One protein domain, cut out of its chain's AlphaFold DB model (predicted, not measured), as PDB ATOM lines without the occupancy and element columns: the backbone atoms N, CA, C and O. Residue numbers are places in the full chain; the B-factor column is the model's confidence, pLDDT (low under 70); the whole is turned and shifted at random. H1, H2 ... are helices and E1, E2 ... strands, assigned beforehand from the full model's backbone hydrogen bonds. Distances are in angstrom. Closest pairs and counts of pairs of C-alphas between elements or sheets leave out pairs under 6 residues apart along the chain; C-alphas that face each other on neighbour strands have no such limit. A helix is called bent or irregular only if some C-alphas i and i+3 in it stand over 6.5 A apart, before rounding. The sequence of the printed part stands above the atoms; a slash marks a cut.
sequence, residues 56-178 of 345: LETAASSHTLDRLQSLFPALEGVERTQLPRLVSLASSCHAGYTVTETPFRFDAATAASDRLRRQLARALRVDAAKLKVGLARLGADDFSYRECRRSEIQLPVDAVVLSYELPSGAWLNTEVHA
ATOM      1  N   LEU A  56       9.928 -45.752  24.879       57.38
ATOM      2  CA  LEU A  56       9.868 -47.169  25.223       57.38
ATOM      3  C   LEU A  56       8.825 -47.961  24.419       57.38
ATOM      4  O   LEU A  56       9.070 -49.125  24.105       57.38
ATOM      5  N   GLU A  57       7.680 -47.354  24.105       59.91
ATOM      6  CA  GLU A  57       6.625 -47.951  23.276       59.91
ATOM      7  C   GLU A  57       7.042 -47.962  21.804       59.91
ATOM      8  O   GLU A  57       6.946 -49.003  21.153       59.91
ATOM      9  N   THR A  58       7.653 -46.878  21.315       58.72
ATOM     10  CA  THR A  58       8.195 -46.821  19.949       58.72
ATOM     11  C   THR A  58       9.344 -47.819  19.741       58.72
ATOM     12  O   THR A  58       9.432 -48.462  18.692       58.72
ATOM     13  N   ALA A  59      10.205 -48.038  20.743       55.56
ATOM     14  CA  ALA A  59      11.257 -49.063  20.698       55.56
ATOM     15  C   ALA A  59      10.725 -50.507  20.702       55.56
ATOM     16  O   ALA A  59      11.425 -51.423  20.267       55.56
ATOM     17  N   ALA A  60       9.488 -50.713  21.157       59.38
ATOM     18  CA  ALA A  60       8.783 -51.988  21.073       59.38
ATOM     19  C   ALA A  60       7.946 -52.142  19.785       59.38
ATOM     20  O   ALA A  60       7.313 -53.185  19.611       59.38
ATOM     21  N   SER A  61       7.931 -51.138  18.896       64.81
ATOM     22  CA  SER A  61       7.151 -51.168  17.652       64.81
ATOM     23  C   SER A  61       7.646 -52.240  16.670       64.81
ATOM     24  O   SER A  61       8.831 -52.593  16.624       64.81
ATOM     25  N   SER A  62       6.726 -52.758  15.852       57.19
ATOM     26  CA  SER A  62       6.995 -53.820  14.874       57.19
ATOM     27  C   SER A  62       8.059 -53.428  13.848       57.19
ATOM     28  O   SER A  62       8.920 -54.238  13.530       57.19
ATOM     29  N   HIS A  63       8.074 -52.177  13.384       69.00
ATOM     30  CA  HIS A  63       8.991 -51.736  12.330       69.00
ATOM     31  C   HIS A  63      10.466 -51.744  12.744       69.00
ATOM     32  O   HIS A  63      11.330 -52.113  11.943       69.00
ATOM     33  N   THR A  64      10.775 -51.355  13.983       70.81
ATOM     34  CA  THR A  64      12.143 -51.425  14.515       70.81
ATOM     35  C   THR A  64      12.577 -52.879  14.658       70.81
ATOM     36  O   THR A  64      13.676 -53.249  14.246       70.81
ATOM     37  N   LEU A  65      11.692 -53.718  15.198       72.31
ATOM     38  CA  LEU A  65      11.933 -55.147  15.354       72.31
ATOM     39  C   LEU A  65      12.188 -55.837  14.010       72.31
ATOM     40  O   LEU A  65      13.189 -56.537  13.890       72.31
ATOM     41  N   ASP A  66      11.357 -55.589  12.998       79.75
ATOM     42  CA  ASP A  66      11.498 -56.168  11.658       79.75
ATOM     43  C   ASP A  66      12.852 -55.805  11.025       79.75
ATOM     44  O   ASP A  66      13.544 -56.657  10.459       79.75
ATOM     45  N   ARG A  67      13.286 -54.545  11.176       79.50
ATOM     46  CA  ARG A  67      14.603 -54.096  10.696       79.50
ATOM     47  C   ARG A  67      15.739 -54.810  11.417       79.50
ATOM     48  O   ARG A  67      16.617 -55.356  10.749       79.50
ATOM     49  N   LEU A  68      15.716 -54.861  12.749       80.12
ATOM     50  CA  LEU A  68      16.756 -55.533  13.535       80.12
ATOM     51  C   LEU A  68      16.810 -57.040  13.246       80.12
ATOM     52  O   LEU A  68      17.901 -57.585  13.099       80.12
ATOM     53  N   GLN A  69      15.656 -57.695  13.075       83.00
ATOM     54  CA  GLN A  69      15.576 -59.104  12.671       83.00
ATOM     55  C   GLN A  69      16.211 -59.357  11.302       83.00
ATOM     56  O   GLN A  69      16.836 -60.397  11.111       83.00
ATOM     57  N   SER A  70      16.076 -58.422  10.357       81.44
ATOM     58  CA  SER A  70      16.718 -58.538   9.042       81.44
ATOM     59  C   SER A  70      18.223 -58.241   9.077       81.44
ATOM     60  O   SER A  70      18.996 -58.867   8.352       81.44
ATOM     61  N   LEU A  71      18.654 -57.315   9.941       83.31
ATOM     62  CA  LEU A  71      20.031 -56.826   9.989       83.31
ATOM     63  C   LEU A  71      20.957 -57.748  10.792       83.31
ATOM     64  O   LEU A  71      22.096 -57.971  10.390       83.31
ATOM     65  N   PHE A  72      20.491 -58.298  11.916       82.31
ATOM     66  CA  PHE A  72      21.342 -59.068  12.831       82.31
ATOM     67  C   PHE A  72      21.972 -60.307  12.170       82.31
ATOM     68  O   PHE A  72      23.195 -60.433  12.241       82.31
ATOM     69  N   PRO A  73      21.223 -61.161  11.441       79.38
ATOM     70  CA  PRO A  73      21.811 -62.311  10.751       79.38
ATOM     71  C   PRO A  73      22.834 -61.908   9.682       79.38
ATOM     72  O   PRO A  73      23.825 -62.604   9.477       79.38
ATOM     73  N   ALA A  74      22.620 -60.769   9.013       81.81
ATOM     74  CA  ALA A  74      23.545 -60.261   8.003       81.81
ATOM     75  C   ALA A  74      24.875 -59.790   8.615       81.81
ATOM     76  O   ALA A  74      25.908 -59.875   7.959       81.81
ATOM     77  N   LEU A  75      24.871 -59.322   9.868       81.44
ATOM     78  CA  LEU A  75      26.072 -58.854  10.565       81.44
ATOM     79  C   LEU A  75      26.897 -59.989  11.181       81.44
ATOM     80  O   LEU A  75      28.110 -59.847  11.317       81.44
ATOM     81  N   GLU A  76      26.276 -61.116  11.534       79.38
ATOM     82  CA  GLU A  76      26.989 -62.268  12.108       79.38
ATOM     83  C   GLU A  76      27.930 -62.951  11.103       79.38
ATOM     84  O   GLU A  76      28.947 -63.516  11.502       79.38
ATOM     85  N   GLY A  77      27.629 -62.868   9.803       78.12
ATOM     86  CA  GLY A  77      28.423 -63.486   8.734       78.12
ATOM     87  C   GLY A  77      29.546 -62.616   8.156       78.12
ATOM     88  O   GLY A  77      30.204 -63.042   7.208       78.12
ATOM     89  N   VAL A  78      29.751 -61.398   8.666       83.50
ATOM     90  CA  VAL A  78      30.624 -60.387   8.044       83.50
ATOM     91  C   VAL A  78      31.908 -60.189   8.847       83.50
ATOM     92  O   VAL A  78      31.908 -60.122  10.075       83.50
ATOM     93  N   GLU A  79      33.029 -60.068   8.135       83.69
ATOM     94  CA  GLU A  79      34.343 -59.853   8.738       83.69
ATOM     95  C   GLU A  79      34.415 -58.502   9.473       83.69
ATOM     96  O   GLU A  79      33.901 -57.482   9.003       83.69
ATOM     97  N   ARG A  80      35.099 -58.469  10.628       81.62
ATOM     98  CA  ARG A  80      35.117 -57.309  11.542       81.62
ATOM     99  C   ARG A  80      35.579 -56.004  10.877       81.62
ATOM    100  O   ARG A  80      35.130 -54.932  11.266       81.62
ATOM    101  N   THR A  81      36.436 -56.092   9.860       84.81
ATOM    102  CA  THR A  81      36.956 -54.956   9.078       84.81
ATOM    103  C   THR A  81      35.913 -54.326   8.151       84.81
ATOM    104  O   THR A  81      36.009 -53.141   7.838       84.81
ATOM    105  N   GLN A  82      34.905 -55.091   7.723       86.12
ATOM    106  CA  GLN A  82      33.865 -54.645   6.790       86.12
ATOM    107  C   GLN A  82      32.590 -54.167   7.498       86.12
ATOM    108  O   GLN A  82      31.799 -53.433   6.901       86.12
ATOM    109  N   LEU A  83      32.419 -54.521   8.779       85.56
ATOM    110  CA  LEU A  83      31.258 -54.143   9.590       85.56
ATOM    111  C   LEU A  83      30.947 -52.635   9.559       85.56
ATOM    112  O   LEU A  83      29.789 -52.306   9.305       85.56
ATOM    113  N   PRO A  84      31.911 -51.701   9.727       85.31
ATOM    114  CA  PRO A  84      31.593 -50.271   9.725       85.31
ATOM    115  C   PRO A  84      30.974 -49.794   8.407       85.31
ATOM    116  O   PRO A  84      30.082 -48.952   8.416       85.31
ATOM    117  N   ARG A  85      31.411 -50.363   7.274       85.94
ATOM    118  CA  ARG A  85      30.930 -49.989   5.938       85.94
ATOM    119  C   ARG A  85      29.538 -50.546   5.648       85.94
ATOM    120  O   ARG A  85      28.726 -49.870   5.025       85.94
ATOM    121  N   LEU A  86      29.260 -51.775   6.080       85.56
ATOM    122  CA  LEU A  86      27.928 -52.364   5.942       85.56
ATOM    123  C   LEU A  86      26.912 -51.617   6.812       85.56
ATOM    124  O   LEU A  86      25.818 -51.293   6.363       85.56
ATOM    125  N   VAL A  87      27.312 -51.297   8.039       86.19
ATOM    126  CA  VAL A  87      26.478 -50.577   8.995       86.19
ATOM    127  C   VAL A  87      26.214 -49.144   8.536       86.19
ATOM    128  O   VAL A  87      25.066 -48.723   8.571       86.19
ATOM    129  N   SER A  88      27.207 -48.429   7.995       83.56
ATOM    130  CA  SER A  88      26.973 -47.095   7.422       83.56
ATOM    131  C   SER A  88      25.998 -47.109   6.239       83.56
ATOM    132  O   SER A  88      25.267 -46.148   6.053       83.56
ATOM    133  N   LEU A  89      25.966 -48.188   5.444       84.31
ATOM    134  CA  LEU A  89      25.000 -48.349   4.347       84.31
ATOM    135  C   LEU A  89      23.585 -48.688   4.840       84.31
ATOM    136  O   LEU A  89      22.612 -48.360   4.164       84.31
ATOM    137  N   ALA A  90      23.471 -49.366   5.983       82.69
ATOM    138  CA  ALA A  90      22.193 -49.681   6.616       82.69
ATOM    139  C   ALA A  90      21.638 -48.505   7.441       82.69
ATOM    140  O   ALA A  90      20.434 -48.448   7.702       82.69
ATOM    141  N   SER A  91      22.508 -47.581   7.853       83.88
ATOM    142  CA  SER A  91      22.141 -46.373   8.584       83.88
ATOM    143  C   SER A  91      21.357 -45.398   7.716       83.88
ATOM    144  O   SER A  91      21.611 -45.202   6.532       83.88
ATOM    145  N   SER A  92      20.388 -44.748   8.347       79.19
ATOM    146  CA  SER A  92      19.653 -43.622   7.786       79.19
ATOM    147  C   SER A  92      19.497 -42.555   8.858       79.19
ATOM    148  O   SER A  92      19.665 -42.840  10.043       79.19
ATOM    149  N   CYS A  93      19.084 -41.349   8.468       75.12
ATOM    150  CA  CYS A  93      18.848 -40.276   9.433       75.12
ATOM    151  C   CYS A  93      17.851 -40.666  10.556       75.12
ATOM    152  O   CYS A  93      17.906 -40.137  11.657       75.12
ATOM    153  N   HIS A  94      16.953 -41.621  10.293       72.56
ATOM    154  CA  HIS A  94      15.877 -42.011  11.213       72.56
ATOM    155  C   HIS A  94      16.110 -43.391  11.855       72.56
ATOM    156  O   HIS A  94      15.273 -43.875  12.610       72.56
ATOM    157  N   ALA A  95      17.212 -44.057  11.513       76.06
ATOM    158  CA  ALA A  95      17.618 -45.337  12.079       76.06
ATOM    159  C   ALA A  95      19.140 -45.433  11.975       76.06
ATOM    160  O   ALA A  95      19.673 -45.875  10.953       76.06
ATOM    161  N   GLY A  96      19.815 -44.938  13.011       81.31
ATOM    162  CA  GLY A  96      21.263 -44.957  13.121       81.31
ATOM    163  C   GLY A  96      21.769 -46.304  13.623       81.31
ATOM    164  O   GLY A  96      21.222 -46.895  14.562       81.31
ATOM    165  N   TYR A  97      22.843 -46.777  13.005       86.81
ATOM    166  CA  TYR A  97      23.607 -47.926  13.458       86.81
ATOM    167  C   TYR A  97      25.094 -47.562  13.487       86.81
ATOM    168  O   TYR A  97      25.616 -46.890  12.594       86.81
ATOM    169  N   THR A  98      25.801 -48.027  14.512       88.19
ATOM    170  CA  THR A  98      27.256 -47.876  14.621       88.19
ATOM    171  C   THR A  98      27.880 -49.106  15.263       88.19
ATOM    172  O   THR A  98      27.238 -49.796  16.053       88.19
ATOM    173  N   VAL A  99      29.138 -49.387  14.929       89.31
ATOM    174  CA  VAL A  99      29.895 -50.509  15.495       89.31
ATOM    175  C   VAL A  99      31.088 -49.964  16.261       89.31
ATOM    176  O   VAL A  99      31.935 -49.279  15.692       89.31
ATOM    177  N   THR A 100      31.158 -50.268  17.553       89.19
ATOM    178  CA  THR A 100      32.202 -49.790  18.473       89.19
ATOM    179  C   THR A 100      32.747 -50.943  19.314       89.19
ATOM    180  O   THR A 100      32.224 -52.052  19.300       89.19
ATOM    181  N   GLU A 101      33.819 -50.705  20.069       89.44
ATOM    182  CA  GLU A 101      34.387 -51.713  20.983       89.44
ATOM    183  C   GLU A 101      33.644 -51.808  22.318       89.44
ATOM    184  O   GLU A 101      33.749 -52.805  23.026       89.44
ATOM    185  N   THR A 102      32.879 -50.778  22.665       89.88
ATOM    186  CA  THR A 102      32.103 -50.708  23.904       89.88
ATOM    187  C   THR A 102      30.628 -50.498  23.598       89.88
ATOM    188  O   THR A 102      30.325 -49.807  22.621       89.88
ATOM    189  N   PRO A 103      29.709 -50.997  24.442       90.69
ATOM    190  CA  PRO A 103      28.300 -50.647  24.327       90.69
ATOM    191  C   PRO A 103      28.117 -49.143  24.523       90.69
ATOM    192  O   PRO A 103      28.916 -48.484  25.201       90.69
ATOM    193  N   PHE A 104      27.042 -48.611  23.960       89.69
ATOM    194  CA  PHE A 104      26.693 -47.216  24.135       89.69
ATOM    195  C   PHE A 104      26.395 -46.902  25.604       89.69
ATOM    196  O   PHE A 104      25.947 -47.759  26.372       89.69
ATOM    197  N   ARG A 105      26.664 -45.658  26.003       87.62
ATOM    198  CA  ARG A 105      26.417 -45.190  27.367       87.62
ATOM    199  C   ARG A 105      24.975 -44.719  27.483       87.62
ATOM    200  O   ARG A 105      24.567 -43.795  26.796       87.62
ATOM    201  N   PHE A 106      24.226 -45.345  28.372       87.75
ATOM    202  CA  PHE A 106      22.845 -44.993  28.674       87.75
ATOM    203  C   PHE A 106      22.679 -44.847  30.191       87.75
ATOM    204  O   PHE A 106      23.544 -45.279  30.961       87.75
ATOM    205  N   ASP A 107      21.584 -44.219  30.609       84.38
ATOM    206  CA  ASP A 107      21.227 -44.041  32.015       84.38
ATOM    207  C   ASP A 107      21.052 -45.389  32.726       84.38
ATOM    208  O   ASP A 107      20.910 -46.437  32.101       84.38
ATOM    209  N   ALA A 108      21.049 -45.405  34.060       81.69
ATOM    210  CA  ALA A 108      20.888 -46.654  34.802       81.69
ATOM    211  C   ALA A 108      19.646 -47.442  34.334       81.69
ATOM    212  O   ALA A 108      18.564 -46.880  34.154       81.69
ATOM    213  N   ALA A 109      19.810 -48.756  34.143       79.56
ATOM    214  CA  ALA A 109      18.730 -49.619  33.678       79.56
ATOM    215  C   ALA A 109      17.514 -49.503  34.608       79.56
ATOM    216  O   ALA A 109      17.615 -49.692  35.822       79.56
ATOM    217  N   THR A 110      16.353 -49.205  34.029       85.12
ATOM    218  CA  THR A 110      15.089 -49.114  34.756       85.12
ATOM    219  C   THR A 110      14.330 -50.433  34.640       85.12
ATOM    220  O   THR A 110      14.581 -51.246  33.749       85.12
ATOM    221  N   ALA A 111      13.337 -50.654  35.507       86.19
ATOM    222  CA  ALA A 111      12.461 -51.825  35.392       86.19
ATOM    223  C   ALA A 111      11.773 -51.909  34.012       86.19
ATOM    224  O   ALA A 111      11.520 -53.000  33.496       86.19
ATOM    225  N   ALA A 112      11.498 -50.750  33.408       83.25
ATOM    226  CA  ALA A 112      10.877 -50.643  32.100       83.25
ATOM    227  C   ALA A 112      11.863 -51.004  30.971       83.25
ATOM    228  O   ALA A 112      11.534 -51.844  30.131       83.25
ATOM    229  N   SER A 113      13.093 -50.468  30.990       84.81
ATOM    230  CA  SER A 113      14.110 -50.809  29.980       84.81
ATOM    231  C   SER A 113      14.552 -52.274  30.071       84.81
ATOM    232  O   SER A 113      14.789 -52.918  29.051       84.81
ATOM    233  N   ASP A 114      14.567 -52.855  31.272       88.69
ATOM    234  CA  ASP A 114      14.859 -54.276  31.474       88.69
ATOM    235  C   ASP A 114      13.722 -55.198  30.988       88.69
ATOM    236  O   ASP A 114      13.966 -56.286  30.455       88.69
ATOM    237  N   ARG A 115      12.456 -54.772  31.118       87.88
ATOM    238  CA  ARG A 115      11.320 -55.479  30.501       87.88
ATOM    239  C   ARG A 115      11.438 -55.467  28.976       87.88
ATOM    240  O   ARG A 115      11.316 -56.534  28.373       87.88
ATOM    241  N   LEU A 116      11.743 -54.309  28.389       85.69
ATOM    242  CA  LEU A 116      11.957 -54.164  26.950       85.69
ATOM    243  C   LEU A 116      13.127 -55.033  26.464       85.69
ATOM    244  O   LEU A 116      12.956 -55.815  25.534       85.69
ATOM    245  N   ARG A 117      14.276 -55.008  27.154       90.69
ATOM    246  CA  ARG A 117      15.435 -55.877  26.875       90.69
ATOM    247  C   ARG A 117      15.043 -57.350  26.776       90.69
ATOM    248  O   ARG A 117      15.412 -58.025  25.819       90.69
ATOM    249  N   ARG A 118      14.271 -57.858  27.745       89.81
ATOM    250  CA  ARG A 118      13.797 -59.253  27.736       89.81
ATOM    251  C   ARG A 118      12.835 -59.546  26.588       89.81
ATOM    252  O   ARG A 118      12.875 -60.650  26.053       89.81
ATOM    253  N   GLN A 119      11.956 -58.609  26.243       87.62
ATOM    254  CA  GLN A 119      11.015 -58.765  25.133       87.62
ATOM    255  C   GLN A 119      11.750 -58.808  23.790       87.62
ATOM    256  O   GLN A 119      11.538 -59.733  23.009       87.62
ATOM    257  N   LEU A 120      12.668 -57.867  23.569       87.06
ATOM    258  CA  LEU A 120      13.488 -57.789  22.364       87.06
ATOM    259  C   LEU A 120      14.400 -59.007  22.218       87.06
ATOM    260  O   LEU A 120      14.445 -59.594  21.146       87.06
ATOM    261  N   ALA A 121      15.053 -59.458  23.294       89.81
ATOM    262  CA  ALA A 121      15.895 -60.653  23.251       89.81
ATOM    263  C   ALA A 121      15.122 -61.898  22.773       89.81
ATOM    264  O   ALA A 121      15.611 -62.654  21.937       89.81
ATOM    265  N   ARG A 122      13.875 -62.075  23.237       89.19
ATOM    266  CA  ARG A 122      12.999 -63.165  22.773       89.19
ATOM    267  C   ARG A 122      12.581 -62.990  21.316       89.19
ATOM    268  O   ARG A 122      12.617 -63.959  20.565       89.19
ATOM    269  N   ALA A 123      12.183 -61.779  20.927       85.94
ATOM    270  CA  ALA A 123      11.722 -61.483  19.572       85.94
ATOM    271  C   ALA A 123      12.842 -61.631  18.529       85.94
ATOM    272  O   ALA A 123      12.609 -62.149  17.441       85.94
ATOM    273  N   LEU A 124      14.062 -61.217  18.876       84.62
ATOM    274  CA  LEU A 124      15.251 -61.292  18.025       84.62
ATOM    275  C   LEU A 124      15.968 -62.646  18.118       84.62
ATOM    276  O   LEU A 124      16.892 -62.893  17.353       84.62
ATOM    277  N   ARG A 125      15.541 -63.531  19.031       87.75
ATOM    278  CA  ARG A 125      16.175 -64.831  19.316       87.75
ATOM    279  C   ARG A 125      17.663 -64.709  19.675       87.75
ATOM    280  O   ARG A 125      18.460 -65.570  19.316       87.75
ATOM    281  N   VAL A 126      18.018 -63.659  20.413       87.06
ATOM    282  CA  VAL A 126      19.387 -63.403  20.882       87.06
ATOM    283  C   VAL A 126      19.511 -63.621  22.386       87.06
ATOM    284  O   VAL A 126      18.525 -63.582  23.127       87.06
ATOM    285  N   ASP A 127      20.743 -63.818  22.855       89.31
ATOM    286  CA  ASP A 127      21.019 -63.888  24.286       89.31
ATOM    287  C   ASP A 127      20.761 -62.525  24.948       89.31
ATOM    288  O   ASP A 127      21.378 -61.509  24.618       89.31
ATOM    289  N   ALA A 128      19.856 -62.511  25.927       87.94
ATOM    290  CA  ALA A 128      19.516 -61.314  26.677       87.94
ATOM    291  C   ALA A 128      20.718 -60.737  27.446       87.94
ATOM    292  O   ALA A 128      20.711 -59.543  27.740       87.94
ATOM    293  N   ALA A 129      21.729 -61.542  27.791       88.56
ATOM    294  CA  ALA A 129      22.947 -61.074  28.458       88.56
ATOM    295  C   ALA A 129      23.844 -60.228  27.537       88.56
ATOM    296  O   ALA A 129      24.520 -59.313  28.008       88.56
ATOM    297  N   LYS A 130      23.799 -60.498  26.227       90.38
ATOM    298  CA  LYS A 130      24.548 -59.781  25.182       90.38
ATOM    299  C   LYS A 130      23.823 -58.547  24.653       90.38
ATOM    300  O   LYS A 130      24.392 -57.784  23.879       90.38
ATOM    301  N   LEU A 131      22.569 -58.352  25.057       91.56
ATOM    302  CA  LEU A 131      21.744 -57.217  24.672       91.56
ATOM    303  C   LEU A 131      21.612 -56.244  25.844       91.56
ATOM    304  O   LEU A 131      21.085 -56.593  26.900       91.56
ATOM    305  N   LYS A 132      22.032 -54.998  25.647       92.56
ATOM    306  CA  LYS A 132      21.834 -53.900  26.596       92.56
ATOM    307  C   LYS A 132      20.819 -52.920  26.029       92.56
ATOM    308  O   LYS A 132      20.883 -52.592  24.851       92.56
ATOM    309  N   VAL A 133      19.878 -52.484  26.864       90.44
ATOM    310  CA  VAL A 133      18.831 -51.531  26.484       90.44
ATOM    311  C   VAL A 133      18.654 -50.514  27.599       90.44
ATOM    312  O   VAL A 133      18.498 -50.891  28.766       90.44
ATOM    313  N   GLY A 134      18.632 -49.237  27.242       88.62
ATOM    314  CA  GLY A 134      18.400 -48.163  28.195       88.62
ATOM    315  C   GLY A 134      18.042 -46.847  27.534       88.62
ATOM    316  O   GLY A 134      18.012 -46.743  26.314       88.62
ATOM    317  N   LEU A 135      17.727 -45.863  28.365       87.75
ATOM    318  CA  LEU A 135      17.393 -44.516  27.921       87.75
ATOM    319  C   LEU A 135      18.666 -43.678  27.868       87.75
ATOM    320  O   LEU A 135      19.513 -43.787  28.753       87.75
ATOM    321  N   ALA A 136      18.810 -42.867  26.832       87.81
ATOM    322  CA  ALA A 136      19.896 -41.911  26.714       87.81
ATOM    323  C   ALA A 136      19.382 -40.627  26.071       87.81
ATOM    324  O   ALA A 136      18.471 -40.649  25.241       87.81
ATOM    325  N   ARG A 137      20.007 -39.509  26.433       86.62
ATOM    326  CA  ARG A 137      19.764 -38.217  25.803       86.62
ATOM    327  C   ARG A 137      20.837 -37.960  24.754       86.62
ATOM    328  O   ARG A 137      22.009 -37.851  25.100       86.62
ATOM    329  N   LEU A 138      20.430 -37.886  23.493       84.25
ATOM    330  CA  LEU A 138      21.322 -37.885  22.337       84.25
ATOM    331  C   LEU A 138      21.444 -36.487  21.732       84.25
ATOM    332  O   LEU A 138      20.439 -35.805  21.521       84.25
ATOM    333  N   GLY A 139      22.676 -36.056  21.466       83.38
ATOM    334  CA  GLY A 139      23.010 -34.803  20.793       83.38
ATOM    335  C   GLY A 139      23.382 -34.981  19.318       83.38
ATOM    336  O   GLY A 139      23.362 -36.077  18.772       83.38
ATOM    337  N   ALA A 140      23.752 -33.879  18.658       79.56
ATOM    338  CA  ALA A 140      24.132 -33.875  17.235       79.56
ATOM    339  C   ALA A 140      25.446 -34.605  16.930       79.56
ATOM    340  O   ALA A 140      25.676 -35.016  15.794       79.56
ATOM    341  N   ASP A 141      26.305 -34.741  17.940       77.56
ATOM    342  CA  ASP A 141      27.588 -35.427  17.826       77.56
ATOM    343  C   ASP A 141      27.497 -36.920  18.180       77.56
ATOM    344  O   ASP A 141      28.460 -37.654  17.943       77.56
ATOM    345  N   ASP A 142      26.354 -37.364  18.713       76.12
ATOM    346  CA  ASP A 142      26.091 -38.759  19.052       76.12
ATOM    347  C   ASP A 142      25.571 -39.521  17.817       76.12
ATOM    348  O   ASP A 142      24.759 -39.012  17.046       76.12
ATOM    349  N   PHE A 143      26.041 -40.761  17.634       72.19
ATOM    350  CA  PHE A 143      25.568 -41.701  16.601       72.19
ATOM    351  C   PHE A 143      25.600 -41.186  15.139       72.19
ATOM    352  O   PHE A 143      26.497 -40.438  14.741       72.19
ATOM    353  N   SER A 144      24.697 -41.690  14.285       65.44
ATOM    354  CA  SER A 144      24.637 -41.445  12.837       65.44
ATOM    355  C   SER A 144      23.998 -40.094  12.470       65.44
ATOM    356  O   SER A 144      23.916 -39.771  11.285       65.44
ATOM    357  N   TYR A 145      23.590 -39.262  13.442       70.75
ATOM    358  CA  TYR A 145      22.925 -37.972  13.179       70.75
ATOM    359  C   TYR A 145      23.819 -36.915  12.527       70.75
ATOM    360  O   TYR A 145      23.314 -35.902  12.046       70.75
ATOM    361  N   ARG A 146      25.133 -37.157  12.438       68.38
ATOM    362  CA  ARG A 146      26.068 -36.306  11.683       68.38
ATOM    363  C   ARG A 146      25.647 -36.086  10.230       68.38
ATOM    364  O   ARG A 146      25.992 -35.063   9.647       68.38
ATOM    365  N   GLU A 147      24.920 -37.043   9.658       66.50
ATOM    366  CA  GLU A 147      24.445 -36.998   8.274       66.50
ATOM    367  C   GLU A 147      23.022 -36.419   8.138       66.50
ATOM    368  O   GLU A 147      22.590 -36.122   7.024       66.50
ATOM    369  N   CYS A 148      22.304 -36.203   9.247       72.25
ATOM    370  CA  CYS A 148      20.984 -35.569   9.238       72.25
ATOM    371  C   CYS A 148      21.086 -34.061   9.007       72.25
ATOM    372  O   CYS A 148      21.965 -33.374   9.543       72.25
ATOM    373  N   ARG A 149      20.119 -33.484   8.283       70.25
ATOM    374  CA  ARG A 149      20.003 -32.019   8.246       70.25
ATOM    375  C   ARG A 149      19.511 -31.513   9.600       70.25
ATOM    376  O   ARG A 149      18.573 -32.055  10.171       70.25
ATOM    377  N   ARG A 150      20.051 -30.379  10.067       67.50
ATOM    378  CA  ARG A 150      19.617 -29.715  11.320       67.50
ATOM    379  C   ARG A 150      18.121 -29.369  11.379       67.50
ATOM    380  O   ARG A 150      17.618 -29.077  12.454       67.50
ATOM    381  N   SER A 151      17.429 -29.343  10.240       66.88
ATOM    382  CA  SER A 151      15.985 -29.104  10.145       66.88
ATOM    383  C   SER A 151      15.130 -30.369  10.266       66.88
ATOM    384  O   SER A 151      13.914 -30.245  10.333       66.88
ATOM    385  N   GLU A 152      15.732 -31.560  10.212       67.50
ATOM    386  CA  GLU A 152      15.016 -32.845  10.219       67.50
ATOM    387  C   GLU A 152      14.781 -33.370  11.638       67.50
ATOM    388  O   GLU A 152      13.753 -33.989  11.880       67.50
ATOM    389  N   ILE A 153      15.695 -33.097  12.580       68.81
ATOM    390  CA  ILE A 153      15.602 -33.575  13.967       68.81
ATOM    391  C   ILE A 153      15.975 -32.451  14.932       68.81
ATOM    392  O   ILE A 153      17.000 -31.782  14.773       68.81
ATOM    393  N   GLN A 154      15.148 -32.263  15.960       72.44
ATOM    394  CA  GLN A 154      15.397 -31.302  17.026       72.44
ATOM    395  C   GLN A 154      16.166 -31.978  18.166       72.44
ATOM    396  O   GLN A 154      15.635 -32.806  18.896       72.44
ATOM    397  N   LEU A 155      17.447 -31.634  18.291       75.81
ATOM    398  CA  LEU A 155      18.368 -32.203  19.277       75.81
ATOM    399  C   LEU A 155      18.582 -31.226  20.452       75.81
ATOM    400  O   LEU A 155      18.578 -30.011  20.229       75.81
ATOM    401  N   PRO A 156      18.827 -31.713  21.685       80.94
ATOM    402  CA  PRO A 156      18.978 -33.121  22.058       80.94
ATOM    403  C   PRO A 156      17.639 -33.855  22.242       80.94
ATOM    404  O   PRO A 156      16.692 -33.270  22.766       80.94
ATOM    405  N   VAL A 157      17.596 -35.139  21.872       79.81
ATOM    406  CA  VAL A 157      16.393 -35.994  21.925       79.81
ATOM    407  C   VAL A 157      16.555 -37.117  22.948       79.81
ATOM    408  O   VAL A 157      17.643 -37.670  23.099       79.81
ATOM    409  N   ASP A 158      15.476 -37.466  23.647       84.19
ATOM    410  CA  ASP A 158      15.447 -38.639  24.519       84.19
ATOM    411  C   ASP A 158      15.135 -39.888  23.680       84.19
ATOM    412  O   ASP A 158      14.121 -39.956  22.981       84.19
ATOM    413  N   ALA A 159      16.014 -40.885  23.737       82.88
ATOM    414  CA  ALA A 159      15.926 -42.090  22.923       82.88
ATOM    415  C   ALA A 159      16.167 -43.353  23.752       82.88
ATOM    416  O   ALA A 159      16.820 -43.337  24.796       82.88
ATOM    417  N   VAL A 160      15.666 -44.478  23.252       86.81
ATOM    418  CA  VAL A 160      16.071 -45.805  23.707       86.81
ATOM    419  C   VAL A 160      17.258 -46.247  22.874       86.81
ATOM    420  O   VAL A 160      17.184 -46.323  21.653       86.81
ATOM    421  N   VAL A 161      18.347 -46.589  23.540       88.88
ATOM    422  CA  VAL A 161      19.534 -47.141  22.903       88.88
ATOM    423  C   VAL A 161      19.596 -48.637  23.154       88.88
ATOM    424  O   VAL A 161      19.366 -49.107  24.271       88.88
ATOM    425  N   LEU A 162      19.924 -49.377  22.102       89.44
ATOM    426  CA  LEU A 162      20.131 -50.809  22.109       89.44
ATOM    427  C   LEU A 162      21.569 -51.103  21.685       89.44
ATOM    428  O   LEU A 162      22.030 -50.639  20.644       89.44
ATOM    429  N   SER A 163      22.261 -51.917  22.470       92.06
ATOM    430  CA  SER A 163      23.611 -52.382  22.169       92.06
ATOM    431  C   SER A 163      23.641 -53.901  22.191       92.06
ATOM    432  O   SER A 163      23.334 -54.502  23.221       92.06
ATOM    433  N   TYR A 164      24.021 -54.522  21.079       92.06
ATOM    434  CA  TYR A 164      24.162 -55.971  20.958       92.06
ATOM    435  C   TYR A 164      25.620 -56.359  20.718       92.06
ATOM    436  O   TYR A 164      26.290 -55.789  19.856       92.06
ATOM    437  N   GLU A 165      26.106 -57.331  21.481       92.00
ATOM    438  CA  GLU A 165      27.443 -57.893  21.309       92.00
ATOM    439  C   GLU A 165      27.456 -58.917  20.167       92.00
ATOM    440  O   GLU A 165      26.848 -59.988  20.252       92.00
ATOM    441  N   LEU A 166      28.174 -58.586  19.094       89.19
ATOM    442  CA  LEU A 166      28.357 -59.454  17.936       89.19
ATOM    443  C   LEU A 166      29.344 -60.593  18.253       89.19
ATOM    444  O   LEU A 166      30.225 -60.432  19.102       89.19
ATOM    445  N   PRO A 167      29.308 -61.715  17.506       86.38
ATOM    446  CA  PRO A 167      30.287 -62.799  17.652       86.38
ATOM    447  C   PRO A 167      31.749 -62.355  17.483       86.38
ATOM    448  O   PRO A 167      32.655 -62.976  18.030       86.38
ATOM    449  N   SER A 168      31.983 -61.261  16.751       83.81
ATOM    450  CA  SER A 168      33.302 -60.653  16.539       83.81
ATOM    451  C   SER A 168      33.874 -59.925  17.768       83.81
ATOM    452  O   SER A 168      35.008 -59.438  17.711       83.81
ATOM    453  N   GLY A 169      33.098 -59.812  18.855       86.25
ATOM    454  CA  GLY A 169      33.434 -59.053  20.066       86.25
ATOM    455  C   GLY A 169      33.223 -57.541  19.938       86.25
ATOM    456  O   GLY A 169      33.537 -56.796  20.861       86.25
ATOM    457  N   ALA A 170      32.719 -57.069  18.794       90.44
ATOM    458  CA  ALA A 170      32.306 -55.683  18.614       90.44
ATOM    459  C   ALA A 170      30.852 -55.476  19.069       90.44
ATOM    460  O   ALA A 170      30.033 -56.393  19.024       90.44
ATOM    461  N   TRP A 171      30.517 -54.252  19.458       91.38
ATOM    462  CA  TRP A 171      29.170 -53.854  19.853       91.38
ATOM    463  C   TRP A 171      28.481 -53.127  18.707       91.38
ATOM    464  O   TRP A 171      28.949 -52.078  18.265       91.38
ATOM    465  N   LEU A 172      27.354 -53.670  18.252       90.56
ATOM    466  CA  LEU A 172      26.415 -52.959  17.396       90.56
ATOM    467  C   LEU A 172      25.529 -52.090  18.280       90.56
ATOM    468  O   LEU A 172      24.806 -52.613  19.125       90.56
ATOM    469  N   ASN A 173      25.555 -50.784  18.066       90.06
ATOM    470  CA  ASN A 173      24.697 -49.843  18.766       90.06
ATOM    471  C   ASN A 173      23.694 -49.247  17.794       90.06
ATOM    472  O   ASN A 173      24.048 -48.858  16.681       90.06
ATOM    473  N   THR A 174      22.453 -49.163  18.240       87.62
ATOM    474  CA  THR A 174      21.345 -48.578  17.501       87.62
ATOM    475  C   THR A 174      20.436 -47.833  18.456       87.62
ATOM    476  O   THR A 174      20.388 -48.118  19.652       87.62
ATOM    477  N   GLU A 175      19.732 -46.856  17.924       84.00
ATOM    478  CA  GLU A 175      18.906 -45.938  18.682       84.00
ATOM    479  C   GLU A 175      17.500 -45.903  18.104       84.00
ATOM    480  O   GLU A 175      17.292 -45.959  16.890       84.00
ATOM    481  N   VAL A 176      16.533 -45.795  19.000       79.19
ATOM    482  CA  VAL A 176      15.130 -45.622  18.669       79.19
ATOM    483  C   VAL A 176      14.635 -44.445  19.479       79.19
ATOM    484  O   VAL A 176      14.507 -44.515  20.699       79.19
ATOM    485  N   HIS A 177      14.389 -43.338  18.803       75.19
ATOM    486  CA  HIS A 177      13.696 -42.203  19.386       75.19
ATOM    487  C   HIS A 177      12.223 -42.277  18.992       75.19
ATOM    488  O   HIS A 177      11.887 -42.775  17.914       75.19
ATOM    489  N   ALA A 178      11.346 -41.784  19.869       63.16
ATOM    490  CA  ALA A 178       9.965 -41.530  19.487       63.16
ATOM    491  C   ALA A 178      10.008 -40.543  18.319       63.16
ATOM    492  O   ALA A 178      10.497 -39.421  18.466       63.16
TER     493      ALA A 178
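Overview. This is residues 56 to 178 of the 345 residues of a protein of Xanthomonadales bacterium (UniProt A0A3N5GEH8). A strongly twisted, curled sheet of four strands has helices over one face: H4 over the edge strand E2, H3 at the other edge beside E1, and the short H1 on the same face as both. The longest helix, H2, spans the gap between H4 and H3, touching H4 and ending close to H3, while the small H5 only grazes the sheet near E1. The 123 printed residues hold five named helices and four named strands, in the order H1 H2 H3 E1 H4 E2 H5 E3 E4; the sheet's order is E1 E4 E3 E2, antiparallel throughout, and the class is mixed, helices and strands. The whole is compact, with a radius of gyration of the C-alphas of 13.6 A and spans of 36 by 35 by 25 A.

Arrangement. E3, residues 157 to 165, and E4, residues 171 to 177, are inner strands and form a hairpin, with N 162 and O 174 2.8 A apart. E1, residues 97 to 100, is the edge strand beside E4, with N 98 and O 173 2.9 A apart. E2, residues 131 to 138, is the edge strand beside E3, with N 134 and O 161 3.1 A apart; it bends by 65 degrees at residue 135. H3, residues 83 to 90, and H4, residues 111 to 124, make two layers with the sheet, helices on one face of it. H4 lies over E2 at a height over the sheet of 8.1 A; its closest C-alpha pair with E2 is Ser 113 and Gly 134, 5.3 A. The closest C-alphas of H3 and E1 are those of Val 87 and Tyr 97, 5.9 A. H2, residues 62 to 76, touches H4 at a steep tilt of 61 degrees, the same way, its Gln 69 and Leu 124 C-alphas being closest at 5.8 A. H2 and H3 are close but not clearly touching, with the C-alphas of Leu 75 and Leu 83 closest at 7.1 A. H1, residues 56 to 59, and H4 only just touch, with 3 pairs of C-alphas within 8 A, the closest Leu 56 and Ser 113, 7.3 A. The closest C-alphas of H5, residues 143 to 147, and E1 are those of Ser 144 and Tyr 97, 6.6 A. Each O i to N i+4 pair is within hydrogen-bond range in H3 and H4; H2 has 9 of 11, H5 0 of 1 with 1 of 2 O i to N i+3 pairs, and H1 is too short for such a pair.

Along the chain. H1 begins at C-alpha 56 (9.868, -47.169, 25.223), and E4 ends at C-alpha 177 (13.696, -42.203, 19.386). E3 measures 24.5 A, H2 21.9 A, H4 20.0 A, E2 19.5 A and E4 19.4 A. H2 is only just irregular, with C-alphas 70 and 73 6.6 A apart; H5 is irregular, with C-alphas 143 and 146 7.3 A apart.

Size, cuts and confidence. The two C-alphas farthest apart are those of Asp 127 and Ser 151, 37.9 A. The printed part has no cut and no long link. The mean pLDDT of the printed part is 81.5; residues 56 to 63, 144, 146 to 147, 150 to 153 and 178 are under 70.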